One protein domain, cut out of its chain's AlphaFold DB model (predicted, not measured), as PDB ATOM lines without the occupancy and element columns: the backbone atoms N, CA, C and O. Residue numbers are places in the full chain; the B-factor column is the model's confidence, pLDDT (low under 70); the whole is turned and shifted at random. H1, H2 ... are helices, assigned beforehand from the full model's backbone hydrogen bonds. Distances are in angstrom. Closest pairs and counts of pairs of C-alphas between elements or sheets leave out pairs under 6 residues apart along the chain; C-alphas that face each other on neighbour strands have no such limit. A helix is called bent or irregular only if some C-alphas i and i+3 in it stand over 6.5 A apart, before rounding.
ATOM      1  N   GLU A   7      53.807 134.513  62.348       90.94
ATOM      2  CA  GLU A   7      53.178 135.117  61.173       90.94
ATOM      3  C   GLU A   7      52.746 136.575  61.391       90.94
ATOM      4  O   GLU A   7      53.012 137.394  60.514       90.94
ATOM      5  N   PRO A   8      52.162 136.978  62.543       88.00
ATOM      6  CA  PRO A   8      51.786 138.376  62.757       88.00
ATOM      7  C   PRO A   8      52.968 139.352  62.689       88.00
ATOM      8  O   PRO A   8      52.795 140.498  62.281       88.00
ATOM      9  N   ILE A   9      54.166 138.911  63.086       88.69
ATOM     10  CA  ILE A   9      55.380 139.732  63.027       88.69
ATOM     11  C   ILE A   9      55.997 139.659  61.631       88.69
ATOM     12  O   ILE A   9      56.387 140.685  61.081       88.69
ATOM     13  N   GLU A  10      56.063 138.473  61.032       90.94
ATOM     14  CA  GLU A  10      56.630 138.279  59.691       90.94
ATOM     15  C   GLU A  10      55.827 139.028  58.624       90.94
ATOM     16  O   GLU A  10      56.397 139.696  57.761       90.94
ATOM     17  N   PHE A  11      54.498 139.006  58.729       89.94
ATOM     18  CA  PHE A  11      53.606 139.692  57.797       89.94
ATOM     19  C   PHE A  11      53.735 141.209  57.861       89.94
ATOM     20  O   PHE A  11      53.439 141.879  56.872       89.94
ATOM     21  N   ALA A  12      54.234 141.750  58.974       86.00
ATOM     22  CA  ALA A  12      54.488 143.173  59.097       86.00
ATOM     23  C   ALA A  12      55.539 143.637  58.071       86.00
ATOM     24  O   ALA A  12      55.395 144.707  57.495       86.00
ATOM     25  N   PHE A  13      56.571 142.841  57.777       87.50
ATOM     26  CA  PHE A  13      57.678 143.297  56.928       87.50
ATOM     27  C   PHE A  13      57.923 142.463  55.670       87.50
ATOM     28  O   PHE A  13      58.618 142.947  54.782       87.50
ATOM     29  N   ILE A  14      57.351 141.263  55.532       90.00
ATOM     30  CA  ILE A  14      57.559 140.422  54.340       90.00
ATOM     31  C   ILE A  14      57.100 141.109  53.045       90.00
ATOM     32  O   ILE A  14      57.771 141.000  52.022       90.00
ATOM     33  N   PHE A  15      55.990 141.854  53.096       86.75
ATOM     34  CA  PHE A  15      55.452 142.581  51.941       86.75
ATOM     35  C   PHE A  15      56.076 143.969  51.778       86.75
ATOM     36  O   PHE A  15      56.246 144.434  50.656       86.75
ATOM     37  N   ALA A  16      56.429 144.618  52.889       85.19
ATOM     38  CA  ALA A  16      56.975 145.973  52.890       85.19
ATOM     39  C   ALA A  16      58.474 146.002  52.533       85.19
ATOM     40  O   ALA A  16      58.934 146.865  51.791       85.19
ATOM     41  N   ALA A  17      59.236 145.015  53.010       89.50
ATOM     42  CA  ALA A  17      60.666 144.865  52.764       89.50
ATOM     43  C   ALA A  17      61.033 143.395  52.459       89.50
ATOM     44  O   ALA A  17      61.688 142.737  53.277       89.50
ATOM     45  N   PRO A  18      60.693 142.870  51.262       89.44
ATOM     46  CA  PRO A  18      60.972 141.478  50.896       89.44
ATOM     47  C   PRO A  18      62.457 141.109  51.013       89.44
ATOM     48  O   PRO A  18      62.799 140.021  51.470       89.44
ATOM     49  N   ALA A  19      63.359 142.033  50.666       90.25
ATOM     50  CA  ALA A  19      64.801 141.825  50.792       90.25
ATOM     51  C   ALA A  19      65.236 141.584  52.250       90.25
ATOM     52  O   ALA A  19      66.077 140.723  52.497       90.25
ATOM     53  N   LEU A  20      64.632 142.284  53.220       91.31
ATOM     54  CA  LEU A  20      64.905 142.072  54.646       91.31
ATOM     55  C   LEU A  20      64.499 140.660  55.076       91.31
ATOM     56  O   LEU A  20      65.222 139.994  55.813       91.31
ATOM     57  N   TYR A  21      63.358 140.185  54.583       93.06
ATOM     58  CA  TYR A  21      62.868 138.847  54.883       93.06
ATOM     59  C   TYR A  21      63.753 137.761  54.259       93.06
ATOM     60  O   TYR A  21      64.326 136.931  54.963       93.06
ATOM     61  N   TYR A  22      63.943 137.777  52.943       92.81
ATOM     62  CA  TYR A  22      64.640 136.679  52.273       92.81
ATOM     63  C   TYR A  22      66.155 136.670  52.509       92.81
ATOM     64  O   TYR A  22      66.738 135.593  52.598       92.81
ATOM     65  N   LEU A  23      66.805 137.836  52.622       91.50
ATOM     66  CA  LEU A  23      68.271 137.914  52.709       91.50
ATOM     67  C   LEU A  23      68.805 137.996  54.139       91.50
ATOM     68  O   LEU A  23      69.963 137.656  54.363       91.50
ATOM     69  N   VAL A  24      67.998 138.456  55.098       93.44
ATOM     70  CA  VAL A  24      68.439 138.625  56.492       93.44
ATOM     71  C   VAL A  24      67.691 137.668  57.408       93.44
ATOM     72  O   VAL A  24      68.322 136.862  58.091       93.44
ATOM     73  N   TYR A  25      66.358 137.708  57.400       94.25
ATOM     74  CA  TYR A  25      65.551 136.892  58.305       94.25
ATOM     75  C   TYR A  25      65.718 135.388  58.063       94.25
ATOM     76  O   TYR A  25      66.046 134.662  58.998       94.25
ATOM     77  N   VAL A  26      65.539 134.915  56.825       94.56
ATOM     78  CA  VAL A  26      65.593 133.478  56.499       94.56
ATOM     79  C   VAL A  26      66.952 132.843  56.854       94.56
ATOM     80  O   VAL A  26      66.957 131.804  57.520       94.56
ATOM     81  N   PRO A  27      68.113 133.444  56.515       95.31
ATOM     82  CA  PRO A  27      69.409 132.909  56.935       95.31
ATOM     83  C   PRO A  27      69.601 132.899  58.453       95.31
ATOM     84  O   PRO A  27      70.126 131.927  58.993       95.31
ATOM     85  N   LEU A  28      69.147 133.943  59.155       94.06
ATOM     86  CA  LEU A  28      69.179 133.970  60.616       94.06
ATOM     87  C   LEU A  28      68.262 132.884  61.205       94.06
ATOM     88  O   LEU A  28      68.634 132.197  62.152       94.06
ATOM     89  N   PHE A  29      67.085 132.647  60.645       92.81
ATOM     90  CA  PHE A  29      66.217 131.571  61.118       92.81
ATOM     91  C   PHE A  29      66.880 130.187  60.964       92.81
ATOM     92  O   PHE A  29      66.852 129.368  61.889       92.81
ATOM     93  N   GLY A  30      67.555 129.951  59.834       93.50
ATOM     94  CA  GLY A  30      68.354 128.743  59.610       93.50
ATOM     95  C   GLY A  30      69.545 128.623  60.568       93.50
ATOM     96  O   GLY A  30      69.798 127.548  61.114       93.50
ATOM     97  N   LEU A  31      70.241 129.730  60.842       94.50
ATOM     98  CA  LEU A  31      71.357 129.763  61.788       94.50
ATOM     99  C   LEU A  31      70.918 129.393  63.212       94.50
ATOM    100  O   LEU A  31      71.638 128.673  63.897       94.50
ATOM    101  N   ALA A  32      69.729 129.816  63.648       91.94
ATOM    102  CA  ALA A  32      69.196 129.436  64.958       91.94
ATOM    103  C   ALA A  32      69.030 127.909  65.094       91.94
ATOM    104  O   ALA A  32      69.388 127.337  66.124       91.94
ATOM    105  N   HIS A  33      68.570 127.234  64.036       90.31
ATOM    106  CA  HIS A  33      68.447 125.772  64.009       90.31
ATOM    107  C   HIS A  33      69.809 125.075  63.958       90.31
ATOM    108  O   HIS A  33      70.012 124.069  64.639       90.31
ATOM    109  N   LEU A  34      70.763 125.629  63.203       93.56
ATOM    110  CA  LEU A  34      72.137 125.129  63.173       93.56
ATOM    111  C   LEU A  34      72.783 125.194  64.563       93.56
ATOM    112  O   LEU A  34      73.390 124.219  65.003       93.56
ATOM    113  N   LEU A  35      72.615 126.308  65.280       91.62
ATOM    114  CA  LEU A  35      73.071 126.437  66.665       91.62
ATOM    115  C   LEU A  35      72.369 125.415  67.567       91.62
ATOM    116  O   LEU A  35      73.032 124.749  68.357       91.62
ATOM    117  N   GLY A  36      71.060 125.216  67.394       90.31
ATOM    118  CA  GLY A  36      70.311 124.157  68.077       90.31
ATOM    119  C   GLY A  36      70.952 122.775  67.928       90.31
ATOM    120  O   GLY A  36      71.123 122.061  68.916       90.31
ATOM    121  N   HIS A  37      71.380 122.434  66.711       90.88
ATOM    122  CA  HIS A  37      72.070 121.178  66.433       90.88
ATOM    123  C   HIS A  37      73.469 121.115  67.066       90.88
ATOM    124  O   HIS A  37      73.786 120.135  67.734       90.88
ATOM    125  N   ILE A  38      74.285 122.166  66.922       93.12
ATOM    126  CA  ILE A  38      75.653 122.223  67.475       93.12
ATOM    127  C   ILE A  38      75.654 122.069  69.002       93.12
ATOM    128  O   ILE A  38      76.517 121.391  69.558       93.12
ATOM    129  N   PHE A  39      74.680 122.672  69.686       89.38
ATOM    130  CA  PHE A  39      74.553 122.613  71.143       89.38
ATOM    131  C   PHE A  39      73.724 121.419  71.648       89.38
ATOM    132  O   PHE A  39      73.434 121.351  72.843       89.38
ATOM    133  N   ASN A  40      73.366 120.468  70.775       89.25
ATOM    134  CA  ASN A  40      72.577 119.276  71.107       89.25
ATOM    135  C   ASN A  40      71.277 119.602  71.867       89.25
ATOM    136  O   ASN A  40      70.946 118.970  72.877       89.25
ATOM    137  N   ILE A  41      70.541 120.612  71.397       89.25
ATOM    138  CA  ILE A  41      69.224 120.954  71.937       89.25
ATOM    139  C   ILE A  41      68.204 119.950  71.393       89.25
ATOM    140  O   ILE A  41      67.927 119.903  70.197       89.25
ATOM    141  N   GLY A  42      67.642 119.149  72.296       85.12
ATOM    142  CA  GLY A  42      66.709 118.060  71.998       85.12
ATOM    143  C   GLY A  42      65.283 118.348  72.464       85.12
ATOM    144  O   GLY A  42      64.626 117.458  72.999       85.12
ATOM    145  N   VAL A  43      64.822 119.594  72.347       86.88
ATOM    146  CA  VAL A  43      63.454 119.979  72.726       86.88
ATOM    147  C   VAL A  43      62.507 119.718  71.557       86.88
ATOM    148  O   VAL A  43      62.724 120.213  70.453       86.88
ATOM    149  N   GLY A  44      61.460 118.930  71.803       81.75
ATOM    150  CA  GLY A  44      60.435 118.627  70.805       81.75
ATOM    151  C   GLY A  44      59.596 119.853  70.435       81.75
ATOM    152  O   GLY A  44      59.283 120.684  71.286       81.75
ATOM    153  N   LEU A  45      59.210 119.934  69.163       84.38
ATOM    154  CA  LEU A  45      58.343 120.972  68.607       84.38
ATOM    155  C   LEU A  45      57.020 120.320  68.203       84.38
ATOM    156  O   LEU A  45      57.038 119.337  67.463       84.38
ATOM    157  N   THR A  46      55.881 120.838  68.669       80.62
ATOM    158  CA  THR A  46      54.571 120.333  68.216       80.62
ATOM    159  C   THR A  46      54.034 121.128  67.038       80.62
ATOM    160  O   THR A  46      53.716 120.549  66.005       80.62
ATOM    161  N   PHE A  47      53.950 122.450  67.187       71.81
ATOM    162  CA  PHE A  47      53.424 123.339  66.153       71.81
ATOM    163  C   PHE A  47      54.464 124.362  65.693       71.81
ATOM    164  O   PHE A  47      54.761 124.436  64.507       71.81
ATOM    165  N   SER A  48      55.029 125.146  66.617       78.94
ATOM    166  CA  SER A  48      55.823 126.327  66.244       78.94
ATOM    167  C   SER A  48      56.979 126.650  67.206       78.94
ATOM    168  O   SER A  48      57.718 127.606  66.990       78.94
ATOM    169  N   GLY A  49      57.202 125.851  68.257       80.88
ATOM    170  CA  GLY A  49      58.338 126.062  69.161       80.88
ATOM    171  C   GLY A  49      58.132 127.220  70.123       80.88
ATOM    172  O   GLY A  49      59.035 128.020  70.366       80.88
ATOM    173  N   GLY A  50      56.920 127.329  70.664       88.06
ATOM    174  CA  GLY A  50      56.583 128.344  71.651       88.06
ATOM    175  C   GLY A  50      57.156 128.057  73.039       88.06
ATOM    176  O   GLY A  50      57.730 127.004  73.318       88.06
ATOM    177  N   PHE A  51      56.913 128.981  73.969       89.62
ATOM    178  CA  PHE A  51      57.208 128.754  75.385       89.62
ATOM    179  C   PHE A  51      56.507 127.501  75.929       89.62
ATOM    180  O   PHE A  51      57.081 126.787  76.748       89.62
ATOM    181  N   ILE A  52      55.294 127.210  75.447       90.62
ATOM    182  CA  ILE A  52      54.547 126.004  75.828       90.62
ATOM    183  C   ILE A  52      55.315 124.737  75.427       90.62
ATOM    184  O   ILE A  52      55.448 123.838  76.252       90.62
ATOM    185  N   ASP A  53      55.880 124.685  74.217       88.88
ATOM    186  CA  ASP A  53      56.682 123.543  73.756       88.88
ATOM    187  C   ASP A  53      57.959 123.387  74.591       88.88
ATOM    188  O   ASP A  53      58.278 122.295  75.059       88.88
ATOM    189  N   MET A  54      58.660 124.491  74.869       89.69
ATOM    190  CA  MET A  54      59.850 124.473  75.725       89.69
ATOM    191  C   MET A  54      59.531 124.011  77.149       89.69
ATOM    192  O   MET A  54      60.301 123.256  77.744       89.69
ATOM    193  N   PHE A  55      58.401 124.440  77.706       90.44
ATOM    194  CA  PHE A  55      57.968 124.023  79.032       90.44
ATOM    195  C   PHE A  55      57.612 122.533  79.051       90.44
ATOM    196  O   PHE A  55      58.143 121.782  79.869       90.44
ATOM    197  N   LEU A  56      56.755 122.103  78.121       91.00
ATOM    198  CA  LEU A  56      56.200 120.755  78.095       91.00
ATOM    199  C   LEU A  56      57.157 119.687  77.600       91.00
ATOM    200  O   LEU A  56      56.979 118.560  78.039       91.00
ATOM    201  N   PHE A  57      58.087 120.006  76.692       89.38
ATOM    202  CA  PHE A  57      59.011 119.052  76.060       89.38
ATOM    203  C   PHE A  57      60.483 119.302  76.393       89.38
ATOM    204  O   PHE A  57      61.322 118.463  76.077       89.38
ATOM    205  N   GLY A  58      60.808 120.437  77.015       89.06
ATOM    206  CA  GLY A  58      62.154 120.770  77.471       89.06
ATOM    207  C   GLY A  58      62.293 120.671  78.985       89.06
ATOM    208  O   GLY A  58      63.037 119.820  79.479       89.06
ATOM    209  N   ILE A  59      61.583 121.540  79.712       89.38
ATOM    210  CA  ILE A  59      61.714 121.701  81.168       89.38
ATOM    211  C   ILE A  59      61.252 120.441  81.906       89.38
ATOM    212  O   ILE A  59      62.002 119.917  82.732       89.38
ATOM    213  N   LEU A  60      60.056 119.925  81.597       90.12
ATOM    214  CA  LEU A  60      59.486 118.757  82.288       90.12
ATOM    215  C   LEU A  60      60.264 117.452  82.037       90.12
ATOM    216  O   LEU A  60      60.241 116.542  82.860       90.12
ATOM    217  N   GLN A  61      60.984 117.362  80.922       87.94
ATOM    218  CA  GLN A  61      61.729 116.185  80.468       87.94
ATOM    219  C   GLN A  61      63.110 116.114  81.118       87.94
ATOM    220  O   GLN A  61      63.751 115.060  81.093       87.94
ATOM    221  N   GLY A  62      63.544 117.222  81.725       86.19
ATOM    222  CA  GLY A  62      64.820 117.358  82.404       86.19
ATOM    223  C   GLY A  62      65.958 117.754  81.465       86.19
ATOM    224  O   GLY A  62      66.082 117.275  80.336       86.19
ATOM    225  N   ASN A  63      66.852 118.606  81.972       87.44
ATOM    226  CA  ASN A  63      67.976 119.144  81.203       87.44
ATOM    227  C   ASN A  63      68.954 118.064  80.706       87.44
ATOM    228  O   ASN A  63      69.593 118.256  79.680       87.44
ATOM    229  N   SER A  64      69.050 116.924  81.394       82.50
ATOM    230  CA  SER A  64      69.930 115.816  81.001       82.50
ATOM    231  C   SER A  64      69.552 115.162  79.670       82.50
ATOM    232  O   SER A  64      70.403 114.526  79.058       82.50
ATOM    233  N   LYS A  65      68.296 115.297  79.225       82.00
ATOM    234  CA  LYS A  65      67.806 114.722  77.963       82.00
ATOM    235  C   LYS A  65      67.645 115.752  76.851       82.00
ATOM    236  O   LYS A  65      67.745 115.393  75.684       82.00
ATOM    237  N   THR A  66      67.353 117.002  77.203       85.44
ATOM    238  CA  THR A  66      66.884 118.011  76.241       85.44
ATOM    239  C   THR A  66      67.811 119.210  76.103       85.44
ATOM    240  O   THR A  66      67.674 119.965  75.140       85.44
ATOM    241  N   THR A  67      68.740 119.410  77.045       90.31
ATOM    242  CA  THR A  67      69.656 120.565  77.077       90.31
ATOM    243  C   THR A  67      68.906 121.905  76.984       90.31
ATOM    244  O   THR A  67      69.402 122.889  76.434       90.31
ATOM    245  N   TRP A  68      67.675 121.966  77.507       88.56
ATOM    246  CA  TRP A  68      66.783 123.114  77.318       88.56
ATOM    247  C   TRP A  68      67.359 124.424  77.876       88.56
ATOM    248  O   TRP A  68      67.016 125.490  77.377       88.56
ATOM    249  N   ILE A  69      68.268 124.363  78.860       90.19
ATOM    250  CA  ILE A  69      68.928 125.539  79.454       90.19
ATOM    251  C   ILE A  69      69.768 126.306  78.419       90.19
ATOM    252  O   ILE A  69      69.935 127.520  78.540       90.19
ATOM    253  N   MET A  70      70.260 125.639  77.369       88.81
ATOM    254  CA  MET A  70      70.985 126.327  76.298       88.81
ATOM    255  C   MET A  70      70.082 127.226  75.452       88.81
ATOM    256  O   MET A  70      70.570 128.215  74.910       88.81
ATOM    257  N   ILE A  71      68.773 126.959  75.385       90.12
ATOM    258  CA  ILE A  71      67.820 127.771  74.616       90.12
ATOM    259  C   ILE A  71      67.789 129.228  75.101       90.12
ATOM    260  O   ILE A  71      68.040 130.108  74.280       90.12
ATOM    261  N   PRO A  72      67.521 129.545  76.386       90.62
ATOM    262  CA  PRO A  72      67.516 130.934  76.841       90.62
ATOM    263  C   PRO A  72      68.901 131.586  76.766       90.62
ATOM    264  O   PRO A  72      68.984 132.771  76.458       90.62
ATOM    265  N   ILE A  73      69.987 130.836  76.990       91.56
ATOM    266  CA  ILE A  73      71.355 131.373  76.912       91.56
ATOM    267  C   ILE A  73      71.663 131.819  75.482       91.56
ATOM    268  O   ILE A  73      71.975 132.987  75.257       91.56
ATOM    269  N   ILE A  74      71.520 130.913  74.511       91.38
ATOM    270  CA  ILE A  74      71.713 131.225  73.091       91.38
ATOM    271  C   ILE A  74      70.722 132.305  72.672       91.38
ATOM    272  O   ILE A  74      71.118 133.257  72.012       91.38
ATOM    273  N   GLY A  75      69.467 132.210  73.112       91.44
ATOM    274  CA  GLY A  75      68.402 133.160  72.805       91.44
ATOM    275  C   GLY A  75      68.728 134.600  73.199       91.44
ATOM    276  O   GLY A  75      68.409 135.506  72.436       91.44
ATOM    277  N   ILE A  76      69.409 134.835  74.326       93.94
ATOM    278  CA  ILE A  76      69.839 136.184  74.734       93.94
ATOM    279  C   ILE A  76      70.873 136.745  73.753       93.94
ATOM    280  O   ILE A  76      70.702 137.852  73.240       93.94
ATOM    281  N   PHE A  77      71.929 135.982  73.452       93.25
ATOM    282  CA  PHE A  77      72.945 136.414  72.487       93.25
ATOM    283  C   PHE A  77      72.347 136.586  71.089       93.25
ATOM    284  O   PHE A  77      72.662 137.549  70.385       93.25
ATOM    285  N   TYR A  78      71.436 135.688  70.719       93.62
ATOM    286  CA  TYR A  78      70.738 135.713  69.447       93.62
ATOM    287  C   TYR A  78      69.843 136.937  69.321       93.62
ATOM    288  O   TYR A  78      69.886 137.610  68.304       93.62
ATOM    289  N   PHE A  79      69.088 137.279  70.365       93.81
ATOM    290  CA  PHE A  79      68.236 138.464  70.398       93.81
ATOM    291  C   PHE A  79      69.043 139.746  70.181       93.81
ATOM    292  O   PHE A  79      68.665 140.587  69.365       93.81
ATOM    293  N   ILE A  80      70.182 139.868  70.867       95.19
ATOM    294  CA  ILE A  80      71.079 141.018  70.723       95.19
ATOM    295  C   ILE A  80      71.604 141.093  69.284       95.19
ATOM    296  O   ILE A  80      71.468 142.131  68.634       95.19
ATOM    297  N   GLY A  81      72.162 139.997  68.763       94.56
ATOM    298  CA  GLY A  81      72.695 139.947  67.400       94.56
ATOM    299  C   GLY A  81      71.627 140.236  66.345       94.56
ATOM    300  O   GLY A  81      71.822 141.082  65.475       94.56
ATOM    301  N   PHE A  82      70.467 139.598  66.471       93.75
ATOM    302  CA  PHE A  82      69.327 139.768  65.581       93.75
ATOM    303  C   PHE A  82      68.860 141.226  65.551       93.75
ATOM    304  O   PHE A  82      68.710 141.783  64.466       93.75
ATOM    305  N   TYR A  83      68.717 141.879  66.712       94.00
ATOM    306  CA  TYR A  83      68.339 143.292  66.791       94.00
ATOM    307  C   TYR A  83      69.324 144.196  66.043       94.00
ATOM    308  O   TYR A  83      68.908 145.021  65.228       94.00
ATOM    309  N   TYR A  84      70.630 144.041  66.284       95.94
ATOM    310  CA  TYR A  84      71.635 144.893  65.646       95.94
ATOM    311  C   TYR A  84      71.760 144.636  64.144       95.94
ATOM    312  O   TYR A  84      71.884 145.596  63.388       95.94
ATOM    313  N   ILE A  85      71.673 143.378  63.699       94.81
ATOM    314  CA  ILE A  85      71.704 143.027  62.272       94.81
ATOM    315  C   ILE A  85      70.480 143.604  61.555       94.81
ATOM    316  O   ILE A  85      70.631 144.259  60.524       94.81
ATOM    317  N   PHE A  86      69.280 143.435  62.121       92.69
ATOM    318  CA  PHE A  86      68.056 144.013  61.560       92.69
ATOM    319  C   PHE A  86      68.123 145.534  61.518       92.69
ATOM    320  O   PHE A  86      67.881 146.131  60.473       92.69
ATOM    321  N   LYS A  87      68.503 146.172  62.629       91.88
ATOM    322  CA  LYS A  87      68.641 147.628  62.705       91.88
ATOM    323  C   LYS A  87      69.647 148.149  61.682       91.88
ATOM    324  O   LYS A  87      69.370 149.138  61.008       91.88
ATOM    325  N   PHE A  88      70.792 147.484  61.545       94.06
ATOM    326  CA  PHE A  88      71.806 147.842  60.561       94.06
ATOM    327  C   PHE A  88      71.269 147.721  59.134       94.06
ATOM    328  O   PHE A  88      71.396 148.671  58.368       94.06
ATOM    329  N   ALA A  89      70.625 146.603  58.787       92.12
ATOM    330  CA  ALA A  89      70.049 146.402  57.462       92.12
ATOM    331  C   ALA A  89      68.964 147.445  57.141       92.12
ATOM    332  O   ALA A  89      68.979 148.033  56.062       92.12
ATOM    333  N   ILE A  90      68.071 147.737  58.093       91.12
ATOM    334  CA  ILE A  90      66.998 148.724  57.919       91.12
ATOM    335  C   ILE A  90      67.567 150.124  57.675       91.12
ATOM    336  O   ILE A  90      67.138 150.788  56.740       91.12
ATOM    337  N   ILE A  91      68.538 150.568  58.480       89.44
ATOM    338  CA  ILE A  91      69.108 151.920  58.368       89.44
ATOM    339  C   ILE A  91      70.010 152.041  57.137       89.44
ATOM    340  O   ILE A  91      69.980 153.054  56.446       89.44
ATOM    341  N   LYS A  92      70.835 151.026  56.854       90.12
ATOM    342  CA  LYS A  92      71.838 151.091  55.783       90.12
ATOM    343  C   LYS A  92      71.218 151.043  54.389       90.12
ATOM    344  O   LYS A  92      71.742 151.691  53.486       90.12
ATOM    345  N   PHE A  93      70.149 150.267  54.225       86.06
ATOM    346  CA  PHE A  93      69.446 150.092  52.951       86.06
ATOM    347  C   PHE A  93      68.124 150.865  52.888       86.06
ATOM    348  O   PHE A  93      67.350 150.654  51.963       86.06
ATOM    349  N   ASP A  94      67.872 151.717  53.885       84.94
ATOM    350  CA  ASP A  94      66.650 152.498  54.076       84.94
ATOM    351  C   ASP A  94      65.353 151.729  53.774       84.94
ATOM    352  O   ASP A  94      64.500 152.120  52.979       84.94
TER     353      ASP A  94
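This is residues 7 to 94 of the 197 residues of the protein "Pts system, glucose-specific iiabc component" of Borrelia hermsii YOR (UniProt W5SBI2). Two long helices, H5 and H2, run side by side in opposite directions and make most of the length of a rod. H1 folds back from one end of H2, while the long link after H2, with H3 and H4, makes a loose head at the other end. The printed part has 88 residues, with five named helices in the order H1, H2, H3, H4, H5 and no named strand: the class is all helix. It is only just loose, close to compact, with a radius of gyration of the C-alphas of 14.9 A and spans of 45 by 22 by 16 A.

H5, residues 70 to 92, touches H2, residues 18 to 38, at a shallow tilt of 20 degrees, opposite ways; their closest C-alphas, of Ala 89 and Leu 20, are 7.3 A apart. H2 touches H1, residues 7 to 14, with residues 20 to 21 alone, at a steep tilt of 49 degrees, opposite ways; the closest C-alphas, of Tyr 21 and Ile 14, are 5.6 A apart. H3, residues 51 to 59, and H4, residues 63 to 66, are close but not clearly touching, with the C-alphas of Gly 58 and Thr 66 closest at 5.6 A. H3 is apart from H1, H2 and H5. In H3 and H5 every O i to N i+4 pair is within hydrogen-bond range, against 2 of 4 in H1 and 15 of 17 in H2; H4 is too short for such a pair.

H5 is 32.2 A long, from C-alpha 70 at (70.985, 126.327, 76.298) to C-alpha 92 at (71.838, 151.091, 55.783), with a kink of 28 degrees near residue 77. H2 is 29.3 A long, with a kink of 26 degrees near residue 25; it is neither bent nor irregular, but only just: C-alphas 23 and 26 are 6.4 A apart. H1 begins at C-alpha 7, (53.178, 135.117, 61.173).

The C-alphas farthest apart, of Ser 64 and Asp 94, are 45.6 A apart. The printed part has no cut. The link from H2 to H3, residues 39 to 50, is long. No printed residue has a pLDDT under 70.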